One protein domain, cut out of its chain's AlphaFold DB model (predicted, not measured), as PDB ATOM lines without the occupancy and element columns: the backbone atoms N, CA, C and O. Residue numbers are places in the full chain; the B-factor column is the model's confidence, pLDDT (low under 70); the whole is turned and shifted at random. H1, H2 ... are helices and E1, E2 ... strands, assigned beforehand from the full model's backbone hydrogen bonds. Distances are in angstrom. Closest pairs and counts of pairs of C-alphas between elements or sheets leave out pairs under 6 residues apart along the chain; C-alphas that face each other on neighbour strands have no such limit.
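AT A GLANCE: This is residues 160 to 252 of the 252 residues of the protein "Hypothetical protein" of Trieres chinensis (UniProt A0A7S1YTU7). With little regular structure, the chain winds in stacked turns: E1, E3 and residues 218 to 219 run parallel along one side, E2, E4 and E5 along another, and the hairpin E6 and E7 extends that second row. The 93 printed residues include, in order, E1 H1 E2 E3 E4 E5 E6 E7; 37 are in named elements, mostly strand. The sheet E2 E4 E5 E6 E7 is mixed. The whole is compact, radius of gyration of the C-alphas 12.6 A, spanning 40 by 25 by 21 A.

IN THESE COORDINATES: E1, residues 163 to 167, begins at C-alpha (-47.733, 14.775, 61.441). H1 is 170 to 174, E2 180 to 182, E3 188 to 192, E4 206 to 209, E5 225 to 228, E6 233 to 236. E7, 239 to 245, 14.9 A long, ends at C-alpha (-37.217, 11.052, 49.619).

HOW THE PARTS SIT: Within hydrogen-bond range are N 190 and O 166 of parallel E3 and E1, 2.8 A; N 181 and O 206 of parallel E2 and E4, 2.9 A; N 227 and O 209 of parallel E5 and E4, 2.8 A. E5 E6 E7 form a meander, each strand the antiparallel neighbour of the one before: N 226 and O 235, 2.9 A; N 234 and O 244, 2.9 A. H1, not on this sheet, has 0 of 1 O i to N i+4 and 2 of 2 O i to N i+3 pairs within range.

THE WHOLE: The printed part has no cut. Links E3 to E4 and E4 to E5 are long. pLDDT is under 70 at residues 200 to 202, 229 and 246 to 252.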
ATOM      1  N   GLN A 160     -41.579  20.471  56.985       93.69
ATOM      2  CA  GLN A 160     -41.638  19.224  56.228       93.69
ATOM      3  C   GLN A 160     -41.453  17.986  57.123       93.69
ATOM      4  O   GLN A 160     -40.599  17.975  58.014       93.69
ATOM      5  N   GLY A 161     -42.208  16.923  56.842       92.25
ATOM      6  CA  GLY A 161     -41.954  15.598  57.403       92.25
ATOM      7  C   GLY A 161     -42.373  15.443  58.862       92.25
ATOM      8  O   GLY A 161     -41.677  14.754  59.600       92.25
ATOM      9  N   ASN A 162     -43.477  16.075  59.251       95.62
ATOM     10  CA  ASN A 162     -44.135  15.928  60.551       95.62
ATOM     11  C   ASN A 162     -45.532  15.286  60.366       95.62
ATOM     12  O   ASN A 162     -45.883  14.868  59.264       95.62
ATOM     13  N   ASP A 163     -46.337  15.241  61.428       95.81
ATOM     14  CA  ASP A 163     -47.733  14.775  61.441       95.81
ATOM     15  C   ASP A 163     -48.724  15.946  61.618       95.81
ATOM     16  O   ASP A 163     -49.777  15.823  62.260       95.81
ATOM     17  N   LEU A 164     -48.385  17.124  61.078       97.19
ATOM     18  CA  LEU A 164     -49.232  18.315  61.167       97.19
ATOM     19  C   LEU A 164     -50.551  18.103  60.418       97.19
ATOM     20  O   LEU A 164     -50.629  17.368  59.431       97.19
ATOM     21  N   SER A 165     -51.603  18.761  60.895       96.38
ATOM     22  CA  SER A 165     -52.969  18.559  60.423       96.38
ATOM     23  C   SER A 165     -53.763  19.853  60.262       96.38
ATOM     24  O   SER A 165     -53.365  20.928  60.714       96.38
ATOM     25  N   GLY A 166     -54.911  19.751  59.592       96.38
ATOM     26  CA  GLY A 166     -55.795  20.887  59.337       96.38
ATOM     27  C   GLY A 166     -55.344  21.713  58.134       96.38
ATOM     28  O   GLY A 166     -54.749  21.187  57.201       96.38
ATOM     29  N   THR A 167     -55.669  23.005  58.129       96.19
ATOM     30  CA  THR A 167     -55.388  23.912  57.005       96.19
ATOM     31  C   THR A 167     -54.245  24.864  57.313       96.19
ATOM     32  O   THR A 167     -54.100  25.314  58.449       96.19
ATOM     33  N   VAL A 168     -53.493  25.262  56.287       95.69
ATOM     34  CA  VAL A 168     -52.464  26.302  56.415       95.69
ATOM     35  C   VAL A 168     -53.127  27.670  56.643       95.69
ATOM     36  O   VAL A 168     -53.946  28.077  55.816       95.69
ATOM     37  N   PRO A 169     -52.786  28.408  57.720       95.88
ATOM     38  CA  PRO A 169     -53.332  29.741  57.954       95.88
ATOM     39  C   PRO A 169     -53.000  30.711  56.814       95.88
ATOM     40  O   PRO A 169     -51.836  30.883  56.443       95.88
ATOM     41  N   SER A 170     -54.020  31.389  56.287       93.81
ATOM     42  CA  SER A 170     -53.880  32.356  55.186       93.81
ATOM     43  C   SER A 170     -52.976  33.546  55.526       93.81
ATOM     44  O   SER A 170     -52.378  34.169  54.649       93.81
ATOM     45  N   GLU A 171     -52.848  33.847  56.816       94.25
ATOM     46  CA  GLU A 171     -52.018  34.896  57.386       94.25
ATOM     47  C   GLU A 171     -50.532  34.669  57.081       94.25
ATOM     48  O   GLU A 171     -49.813  35.636  56.828       94.25
ATOM     49  N   ILE A 172     -50.086  33.407  56.994       93.81
ATOM     50  CA  ILE A 172     -48.707  33.062  56.615       93.81
ATOM     51  C   ILE A 172     -48.410  33.525  55.178       93.81
ATOM     52  O   ILE A 172     -47.317  34.009  54.893       93.81
ATOM     53  N   GLY A 173     -49.404  33.488  54.283       89.06
ATOM     54  CA  GLY A 173     -49.278  33.989  52.909       89.06
ATOM     55  C   GLY A 173     -49.047  35.492  52.786       89.06
ATOM     56  O   GLY A 173     -48.658  35.969  51.719       89.06
ATOM     57  N   ARG A 174     -49.260  36.249  53.868       88.12
ATOM     58  CA  ARG A 174     -49.095  37.710  53.913       88.12
ATOM     59  C   ARG A 174     -47.789  38.148  54.574       88.12
ATOM     60  O   ARG A 174     -47.535  39.350  54.652       88.12
ATOM     61  N   MET A 175     -46.964  37.212  55.039       92.62
ATOM     62  CA  MET A 175     -45.696  37.527  55.692       92.62
ATOM     63  C   MET A 175     -44.737  38.209  54.700       92.62
ATOM     64  O   MET A 175     -44.454  37.647  53.645       92.62
ATOM     65  N   PRO A 176     -44.216  39.410  55.009       91.19
ATOM     66  CA  PRO A 176     -43.545  40.248  54.014       91.19
ATOM     67  C   PRO A 176     -42.159  39.767  53.590       91.19
ATOM     68  O   PRO A 176     -41.691  40.143  52.522       91.19
ATOM     69  N   ASN A 177     -41.500  38.955  54.415       93.56
ATOM     70  CA  ASN A 177     -40.138  38.488  54.161       93.56
ATOM     71  C   ASN A 177     -40.051  36.976  53.910       93.56
ATOM     72  O   ASN A 177     -38.944  36.469  53.716       93.56
ATOM     73  N   LEU A 178     -41.183  36.259  53.917       94.75
ATOM     74  CA  LEU A 178     -41.192  34.805  53.800       94.75
ATOM     75  C   LEU A 178     -40.833  34.390  52.370       94.75
ATOM     76  O   LEU A 178     -41.590  34.601  51.429       94.75
ATOM     77  N   SER A 179     -39.662  33.780  52.224       94.19
ATOM     78  CA  SER A 179     -39.085  33.398  50.929       94.19
ATOM     79  C   SER A 179     -39.064  31.888  50.697       94.19
ATOM     80  O   SER A 179     -39.015  31.447  49.548       94.19
ATOM     81  N   SER A 180     -39.106  31.107  51.777       95.69
ATOM     82  CA  SER A 180     -39.112  29.651  51.755       95.69
ATOM     83  C   SER A 180     -40.125  29.115  52.762       95.69
ATOM     84  O   SER A 180     -40.061  29.461  53.945       95.69
ATOM     85  N   PHE A 181     -41.048  28.274  52.297       96.19
ATOM     86  CA  PHE A 181     -41.956  27.522  53.154       96.19
ATOM     87  C   PHE A 181     -42.039  26.066  52.692       96.19
ATOM     88  O   PHE A 181     -42.542  25.778  51.603       96.19
ATOM     89  N   THR A 182     -41.556  25.149  53.531       95.25
ATOM     90  CA  THR A 182     -41.669  23.704  53.306       95.25
ATOM     91  C   THR A 182     -42.648  23.093  54.297       95.25
ATOM     92  O   THR A 182     -42.502  23.235  55.511       95.25
ATOM     93  N   MET A 183     -43.684  22.434  53.786       94.56
ATOM     94  CA  MET A 183     -44.696  21.750  54.601       94.56
ATOM     95  C   MET A 183     -45.042  20.361  54.061       94.56
ATOM     96  O   MET A 183     -45.954  19.714  54.571       94.56
ATOM     97  N   GLY A 184     -44.337  19.911  53.022       92.31
ATOM     98  CA  GLY A 184     -44.544  18.601  52.431       92.31
ATOM     99  C   GLY A 184     -44.397  17.464  53.440       92.31
ATOM    100  O   GLY A 184     -43.830  17.625  54.521       92.31
ATOM    101  N   LEU A 185     -44.897  16.291  53.075       91.38
ATOM    102  CA  LEU A 185     -44.831  15.065  53.868       91.38
ATOM    103  C   LEU A 185     -45.500  15.191  55.249       91.38
ATOM    104  O   LEU A 185     -45.045  14.573  56.207       91.38
ATOM    105  N   ASN A 186     -46.565  15.995  55.329       92.44
ATOM    106  CA  ASN A 186     -47.498  16.064  56.456       92.44
ATOM    107  C   ASN A 186     -48.881  15.572  55.997       92.44
ATOM    108  O   ASN A 186     -49.686  16.374  55.530       92.44
ATOM    109  N   SER A 187     -49.152  14.268  56.098       86.75
ATOM    110  CA  SER A 187     -50.303  13.598  55.450       86.75
ATOM    111  C   SER A 187     -51.699  14.050  55.908       86.75
ATOM    112  O   SER A 187     -52.710  13.631  55.357       86.75
ATOM    113  N   ASN A 188     -51.790  14.860  56.965       90.94
ATOM    114  CA  ASN A 188     -53.068  15.360  57.476       90.94
ATOM    115  C   ASN A 188     -53.271  16.858  57.199       90.94
ATOM    116  O   ASN A 188     -54.300  17.417  57.604       90.94
ATOM    117  N   LEU A 189     -52.308  17.532  56.555       92.81
ATOM    118  CA  LEU A 189     -52.488  18.907  56.102       92.81
ATOM    119  C   LEU A 189     -53.331  18.921  54.831       92.81
ATOM    120  O   LEU A 189     -53.095  18.173  53.894       92.81
ATOM    121  N   THR A 190     -54.309  19.814  54.789       93.25
ATOM    122  CA  THR A 190     -55.291  19.888  53.706       93.25
ATOM    123  C   THR A 190     -55.582  21.334  53.318       93.25
ATOM    124  O   THR A 190     -55.200  22.285  54.006       93.25
ATOM    125  N   GLY A 191     -56.308  21.513  52.216       90.69
ATOM    126  CA  GLY A 191     -56.924  22.788  51.850       90.69
ATOM    127  C   GLY A 191     -56.329  23.440  50.606       90.69
ATOM    128  O   GLY A 191     -55.612  22.819  49.823       90.69
ATOM    129  N   ASP A 192     -56.686  24.706  50.399       93.62
ATOM    130  CA  ASP A 192     -56.268  25.503  49.245       93.62
ATOM    131  C   ASP A 192     -55.323  26.614  49.703       93.62
ATOM    132  O   ASP A 192     -55.720  27.504  50.459       93.62
ATOM    133  N   ILE A 193     -54.074  26.557  49.239       93.31
ATOM    134  CA  ILE A 193     -53.035  27.538  49.568       93.31
ATOM    135  C   ILE A 193     -52.732  28.488  48.404       93.31
ATOM    136  O   ILE A 193     -51.685  29.134  48.373       93.31
ATOM    137  N   SER A 194     -53.667  28.637  47.458       91.62
ATOM    138  CA  SER A 194     -53.548  29.573  46.326       91.62
ATOM    139  C   SER A 194     -53.358  31.030  46.764       91.62
ATOM    140  O   SER A 194     -52.838  31.832  45.997       91.62
ATOM    141  N   PHE A 195     -53.694  31.377  48.011       89.62
ATOM    142  CA  PHE A 195     -53.436  32.702  48.576       89.62
ATOM    143  C   PHE A 195     -51.941  33.083  48.615       89.62
ATOM    144  O   PHE A 195     -51.632  34.270  48.691       89.62
ATOM    145  N   PHE A 196     -51.008  32.122  48.537       90.19
ATOM    146  CA  PHE A 196     -49.585  32.431  48.338       90.19
ATOM    147  C   PHE A 196     -49.296  32.960  46.931       90.19
ATOM    148  O   PHE A 196     -48.378  33.757  46.759       90.19
ATOM    149  N   CYS A 197     -50.070  32.533  45.935       86.75
ATOM    150  CA  CYS A 197     -49.834  32.841  44.527       86.75
ATOM    151  C   CYS A 197     -50.189  34.290  44.189       86.75
ATOM    152  O   CYS A 197     -49.535  34.904  43.352       86.75
ATOM    153  N   ASP A 198     -51.176  34.838  44.896       79.31
ATOM    154  CA  ASP A 198     -51.643  36.216  44.740       79.31
ATOM    155  C   ASP A 198     -50.973  37.179  45.741       79.31
ATOM    156  O   ASP A 198     -51.416  38.319  45.912       79.31
ATOM    157  N   SER A 199     -49.928  36.731  46.453       70.56
ATOM    158  CA  SER A 199     -49.322  37.516  47.527       70.56
ATOM    159  C   SER A 199     -48.595  38.759  46.987       70.56
ATOM    160  O   SER A 199     -47.739  38.643  46.104       70.56
ATOM    161  N   PRO A 200     -48.863  39.957  47.541       62.66
ATOM    162  CA  PRO A 200     -48.239  41.203  47.094       62.66
ATOM    163  C   PRO A 200     -46.725  41.268  47.358       62.66
ATOM    164  O   PRO A 200     -46.053  42.126  46.792       62.66
ATOM    165  N   ASN A 201     -46.176  40.369  48.186       60.44
ATOM    166  CA  ASN A 201     -44.778  40.388  48.631       60.44
ATOM    167  C   ASN A 201     -43.837  39.482  47.818       60.44
ATOM    168  O   ASN A 201     -42.748  39.173  48.292       60.44
ATOM    169  N   ASN A 202     -44.220  39.128  46.583       62.75
ATOM    170  CA  ASN A 202     -43.578  38.098  45.757       62.75
ATOM    171  C   ASN A 202     -43.816  36.704  46.388       62.75
ATOM    172  O   ASN A 202     -43.435  36.493  47.540       62.75
ATOM    173  N   PRO A 203     -44.476  35.750  45.701       72.75
ATOM    174  CA  PRO A 203     -44.701  34.413  46.255       72.75
ATOM    175  C   PRO A 203     -43.375  33.801  46.736       72.75
ATOM    176  O   PRO A 203     -42.327  34.114  46.154       72.75
ATOM    177  N   PRO A 204     -43.384  32.934  47.770       82.94
ATOM    178  CA  PRO A 204     -42.161  32.314  48.256       82.94
ATOM    179  C   PRO A 204     -41.371  31.707  47.094       82.94
ATOM    180  O   PRO A 204     -41.891  30.903  46.322       82.94
ATOM    181  N   THR A 205     -40.098  32.088  46.975       89.25
ATOM    182  CA  THR A 205     -39.180  31.543  45.963       89.25
ATOM    183  C   THR A 205     -39.011  30.029  46.072       89.25
ATOM    184  O   THR A 205     -38.630  29.384  45.097       89.25
ATOM    185  N   TYR A 206     -39.301  29.475  47.250       92.81
ATOM    186  CA  TYR A 206     -39.419  28.050  47.499       92.81
ATOM    187  C   TYR A 206     -40.715  27.787  48.273       92.81
ATOM    188  O   TYR A 206     -40.862  28.185  49.427       92.81
ATOM    189  N   LEU A 207     -41.667  27.121  47.635       94.38
ATOM    190  CA  LEU A 207     -42.905  26.649  48.252       94.38
ATOM    191  C   LEU A 207     -43.042  25.154  47.974       94.38
ATOM    192  O   LEU A 207     -43.057  24.749  46.807       94.38
ATOM    193  N   GLU A 208     -43.106  24.353  49.030       94.25
ATOM    194  CA  GLU A 208     -43.202  22.894  48.965       94.25
ATOM    195  C   GLU A 208     -44.375  22.404  49.807       94.25
ATOM    196  O   GLU A 208     -44.490  22.772  50.976       94.25
ATOM    197  N   SER A 209     -45.230  21.562  49.221       94.00
ATOM    198  CA  SER A 209     -46.455  21.065  49.855       94.00
ATOM    199  C   SER A 209     -46.891  19.703  49.288       94.00
ATOM    200  O   SER A 209     -46.350  19.262  48.273       94.00
ATOM    201  N   ASN A 210     -47.887  19.047  49.899       92.75
ATOM    202  CA  ASN A 210     -48.494  17.782  49.434       92.75
ATOM    203  C   ASN A 210     -49.437  17.998  48.237       92.75
ATOM    204  O   ASN A 210     -50.632  17.704  48.286       92.75
ATOM    205  N   CYS A 211     -48.896  18.571  47.164       91.12
ATOM    206  CA  CYS A 211     -49.606  18.848  45.917       91.12
ATOM    207  C   CYS A 211     -49.320  17.831  44.801       91.12
ATOM    208  O   CYS A 211     -49.754  18.036  43.668       91.12
ATOM    209  N   GLY A 212     -48.569  16.764  45.093       84.44
ATOM    210  CA  GLY A 212     -48.254  15.681  44.161       84.44
ATOM    211  C   GLY A 212     -49.209  14.492  44.293       84.44
ATOM    212  O   GLY A 212     -50.029  14.439  45.204       84.44
ATOM    213  N   GLY A 213     -49.083  13.524  43.382       80.50
ATOM    214  CA  GLY A 213     -49.894  12.302  43.376       80.50
ATOM    215  C   GLY A 213     -51.241  12.431  42.651       80.50
ATOM    216  O   GLY A 213     -51.546  13.441  42.014       80.50
ATOM    217  N   SER A 214     -52.044  11.363  42.706       73.75
ATOM    218  CA  SER A 214     -53.345  11.286  42.014       73.75
ATOM    219  C   SER A 214     -54.488  11.998  42.755       73.75
ATOM    220  O   SER A 214     -55.474  12.388  42.129       73.75
ATOM    221  N   SER A 215     -54.336  12.210  44.065       76.06
ATOM    222  CA  SER A 215     -55.285  12.918  44.927       76.06
ATOM    223  C   SER A 215     -54.523  13.830  45.900       76.06
ATOM    224  O   SER A 215     -54.345  13.460  47.059       76.06
ATOM    225  N   PRO A 216     -54.040  15.002  45.443       76.31
ATOM    226  CA  PRO A 216     -53.254  15.897  46.283       76.31
ATOM    227  C   PRO A 216     -54.081  16.407  47.466       76.31
ATOM    228  O   PRO A 216     -55.197  16.901  47.293       76.31
ATOM    229  N   GLU A 217     -53.514  16.323  48.666       85.44
ATOM    230  CA  GLU A 217     -54.149  16.797  49.902       85.44
ATOM    231  C   GLU A 217     -54.249  18.331  49.930       85.44
ATOM    232  O   GLU A 217     -55.173  18.902  50.518       85.44
ATOM    233  N   ILE A 218     -53.308  19.004  49.254       92.81
ATOM    234  CA  ILE A 218     -53.215  20.461  49.201       92.81
ATOM    235  C   ILE A 218     -53.247  20.952  47.755       92.81
ATOM    236  O   ILE A 218     -52.411  20.603  46.919       92.81
ATOM    237  N   LYS A 219     -54.180  21.862  47.470       94.06
ATOM    238  CA  LYS A 219     -54.223  22.592  46.204       94.06
ATOM    239  C   LYS A 219     -53.248  23.767  46.252       94.06
ATOM    240  O   LYS A 219     -53.425  24.701  47.034       94.06
ATOM    241  N   CYS A 220     -52.235  23.729  45.389       92.69
ATOM    242  CA  CYS A 220     -51.177  24.734  45.344       92.69
ATOM    243  C   CYS A 220     -50.702  25.009  43.902       92.69
ATOM    244  O   CYS A 220     -49.750  24.381  43.435       92.69
ATOM    245  N   PRO A 221     -51.336  25.940  43.164       91.38
ATOM    246  CA  PRO A 221     -51.007  26.184  41.757       91.38
ATOM    247  C   PRO A 221     -49.654  26.882  41.530       91.38
ATOM    248  O   PRO A 221     -49.145  26.854  40.415       91.38
ATOM    249  N   CYS A 222     -49.062  27.490  42.563       91.31
ATOM    250  CA  CYS A 222     -47.750  28.148  42.505       91.31
ATOM    251  C   CYS A 222     -46.674  27.450  43.349       91.31
ATOM    252  O   CYS A 222     -45.630  28.046  43.621       91.31
ATOM    253  N   CYS A 223     -46.902  26.208  43.791       93.44
ATOM    254  CA  CYS A 223     -45.862  25.458  44.487       93.44
ATOM    255  C   CYS A 223     -44.651  25.266  43.572       93.44
ATOM    256  O   CYS A 223     -44.779  24.999  42.386       93.44
ATOM    257  N   THR A 224     -43.456  25.395  44.128       93.00
ATOM    258  CA  THR A 224     -42.208  25.116  43.400       93.00
ATOM    259  C   THR A 224     -41.863  23.631  43.428       93.00
ATOM    260  O   THR A 224     -41.254  23.119  42.488       93.00
ATOM    261  N   HIS A 225     -42.279  22.951  44.497       92.94
ATOM    262  CA  HIS A 225     -42.084  21.530  44.726       92.94
ATOM    263  C   HIS A 225     -43.400  20.913  45.192       92.94
ATOM    264  O   HIS A 225     -44.120  21.503  46.001       92.94
ATOM    265  N   CYS A 226     -43.699  19.723  44.686       92.62
ATOM    266  CA  CYS A 226     -44.841  18.941  45.123       92.62
ATOM    267  C   CYS A 226     -44.370  17.610  45.682       92.62
ATOM    268  O   CYS A 226     -43.590  16.895  45.050       92.62
ATOM    269  N   CYS A 227     -44.867  17.302  46.870       91.00
ATOM    270  CA  CYS A 227     -44.686  16.026  47.522       91.00
ATOM    271  C   CYS A 227     -45.874  15.120  47.232       91.00
ATOM    272  O   CYS A 227     -47.028  15.548  47.299       91.00
ATOM    273  N   ASP A 228     -45.564  13.877  46.907       86.00
ATOM    274  CA  ASP A 228     -46.492  12.764  46.942       86.00
ATOM    275  C   ASP A 228     -46.341  12.102  48.317       86.00
ATOM    276  O   ASP A 228     -45.309  11.496  48.619       86.00
ATOM    277  N   ALA A 229     -47.345  12.299  49.174       69.50
ATOM    278  CA  ALA A 229     -47.340  11.785  50.539       69.50
ATOM    279  C   ALA A 229     -47.413  10.249  50.584       69.50
ATOM    280  O   ALA A 229     -46.895   9.652  51.525       69.50
ATOM    281  N   GLU A 230     -47.996   9.602  49.566       71.94
ATOM    282  CA  GLU A 230     -48.064   8.138  49.474       71.94
ATOM    283  C   GLU A 230     -46.718   7.548  49.038       71.94
ATOM    284  O   GLU A 230     -46.303   6.495  49.527       71.94
ATOM    285  N   ALA A 231     -46.019   8.231  48.127       71.56
ATOM    286  CA  ALA A 231     -44.714   7.803  47.628       71.56
ATOM    287  C   ALA A 231     -43.531   8.260  48.500       71.56
ATOM    288  O   ALA A 231     -42.403   7.818  48.266       71.56
ATOM    289  N   ASP A 232     -43.776   9.133  49.481       80.56
ATOM    290  CA  ASP A 232     -42.768   9.753  50.350       80.56
ATOM    291  C   ASP A 232     -41.654  10.471  49.559       80.56
ATOM    292  O   ASP A 232     -40.460  10.382  49.865       80.56
ATOM    293  N   VAL A 233     -42.048  11.154  48.477       86.69
ATOM    294  CA  VAL A 233     -41.149  11.803  47.510       86.69
ATOM    295  C   VAL A 233     -41.607  13.231  47.237       86.69
ATOM    296  O   VAL A 233     -42.770  13.458  46.927       86.69
ATOM    297  N   CYS A 234     -40.673  14.183  47.255       89.00
ATOM    298  CA  CYS A 234     -40.887  15.573  46.852       89.00
ATOM    299  C   CYS A 234     -40.075  15.901  45.603       89.00
ATOM    300  O   CYS A 234     -38.867  15.679  45.581       89.00
ATOM    301  N   CYS A 235     -40.717  16.454  44.575       89.19
ATOM    302  CA  CYS A 235     -40.076  16.791  43.304       89.19
ATOM    303  C   CYS A 235     -40.312  18.253  42.945       89.19
ATOM    304  O   CYS A 235     -41.384  18.802  43.221       89.19
ATOM    305  N   ARG A 236     -39.356  18.870  42.249       89.25
ATOM    306  CA  ARG A 236     -39.576  20.171  41.619       89.25
ATOM    307  C   ARG A 236     -40.630  20.046  40.522       89.25
ATOM    308  O   ARG A 236     -40.592  19.115  39.712       89.25
ATOM    309  N   LEU A 237     -41.545  21.012  40.449       85.00
ATOM    310  CA  LEU A 237     -42.513  21.054  39.356       85.00
ATOM    311  C   LEU A 237     -41.802  21.162  38.003       85.00
ATOM    312  O   LEU A 237     -40.946  22.022  37.795       85.00
ATOM    313  N   GLY A 238     -42.184  20.279  37.078       79.94
ATOM    314  CA  GLY A 238     -41.625  20.219  35.728       79.94
ATOM    315  C   GLY A 238     -40.260  19.535  35.616       79.94
ATOM    316  O   GLY A 238     -39.752  19.440  34.503       79.94
ATOM    317  N   ASP A 239     -39.681  19.033  36.714       83.88
ATOM    318  CA  ASP A 239     -38.388  18.338  36.688       83.88
ATOM    319  C   ASP A 239     -38.348  17.120  37.639       83.88
ATOM    320  O   ASP A 239     -37.879  17.219  38.779       83.88
ATOM    321  N   PRO A 240     -38.793  15.938  37.168       77.44
ATOM    322  CA  PRO A 240     -38.764  14.697  37.945       77.44
ATOM    323  C   PRO A 240     -37.357  14.207  38.323       77.44
ATOM    324  O   PRO A 240     -37.224  13.326  39.165       77.44
ATOM    325  N   SER A 241     -36.286  14.747  37.728       79.25
ATOM    326  CA  SER A 241     -34.917  14.340  38.084       79.25
ATOM    327  C   SER A 241     -34.470  14.866  39.454       79.25
ATOM    328  O   SER A 241     -33.483  14.396  40.015       79.25
ATOM    329  N   THR A 242     -35.221  15.819  40.014       81.56
ATOM    330  CA  THR A 242     -34.934  16.479  41.298       81.56
ATOM    331  C   THR A 242     -35.620  15.831  42.498       81.56
ATOM    332  O   THR A 242     -35.526  16.352  43.607       81.56
ATOM    333  N   CYS A 243     -36.328  14.718  42.294       81.19
ATOM    334  CA  CYS A 243     -37.099  14.064  43.340       81.19
ATOM    335  C   CYS A 243     -36.217  13.591  44.511       81.19
ATOM    336  O   CYS A 243     -35.244  12.860  44.314       81.19
ATOM    337  N   GLN A 244     -36.590  13.958  45.738       76.06
ATOM    338  CA  GLN A 244     -35.925  13.541  46.977       76.06
ATOM    339  C   GLN A 244     -36.908  12.820  47.905       76.06
ATOM    340  O   GLN A 244     -38.059  13.233  48.028       76.06
ATOM    341  N   ARG A 245     -36.452  11.747  48.568       70.19
ATOM    342  CA  ARG A 245     -37.217  11.052  49.619       70.19
ATOM    343  C   ARG A 245     -36.945  11.637  51.001       70.19
ATOM    344  O   ARG A 245     -35.841  12.121  51.257       70.19
ATOM    345  N   LYS A 246     -37.894  11.468  51.928       60.25
ATOM    346  CA  LYS A 246     -37.791  11.854  53.356       60.25
ATOM    347  C   LYS A 246     -36.534  11.328  54.055       60.25
ATOM    348  O   LYS A 246     -36.005  11.972  54.955       60.25
ATOM    349  N   THR A 247     -36.021  10.175  53.619       57.09
ATOM    350  CA  THR A 247     -34.828   9.524  54.186       57.09
ATOM    351  C   THR A 247     -33.494  10.088  53.682       57.09
ATOM    352  O   THR A 247     -32.441   9.623  54.116       57.09
ATOM    353  N   GLY A 248     -33.503  11.067  52.767       49.50
ATOM    354  CA  GLY A 248     -32.284  11.608  52.153       49.50
ATOM    355  C   GLY A 248     -31.605  10.654  51.159       49.50
ATOM    356  O   GLY A 248     -30.477  10.907  50.741       49.50
ATOM    357  N   LEU A 249     -32.272   9.560  50.774       34.12
ATOM    358  CA  LEU A 249     -31.800   8.634  49.744       34.12
ATOM    359  C   LEU A 249     -32.411   9.000  48.377       34.12
ATOM    360  O   LEU A 249     -33.612   9.277  48.309       34.12
ATOM    361  N   PRO A 250     -31.626   8.991  47.282       30.55
ATOM    362  CA  PRO A 250     -32.169   9.190  45.942       30.55
ATOM    363  C   PRO A 250     -33.125   8.042  45.554       30.55
ATOM    364  O   PRO A 250     -32.953   6.916  46.036       30.55
ATOM    365  N   PRO A 251     -34.134   8.301  44.698       43.12
ATOM    366  CA  PRO A 251     -35.003   7.252  44.165       43.12
ATOM    367  C   PRO A 251     -34.183   6.235  43.348       43.12
ATOM    368  O   PRO A 251     -33.299   6.629  42.588       43.12
ATOM    369  N   GLN A 252     -34.455   4.937  43.551       39.91
ATOM    370  CA  GLN A 252     -33.903   3.841  42.738       39.91
ATOM    371  C   GLN A 252     -34.599   3.748  41.383       39.91
ATOM    372  O   GLN A 252     -35.836   3.949  41.361       39.91
TER     373      GLN A 252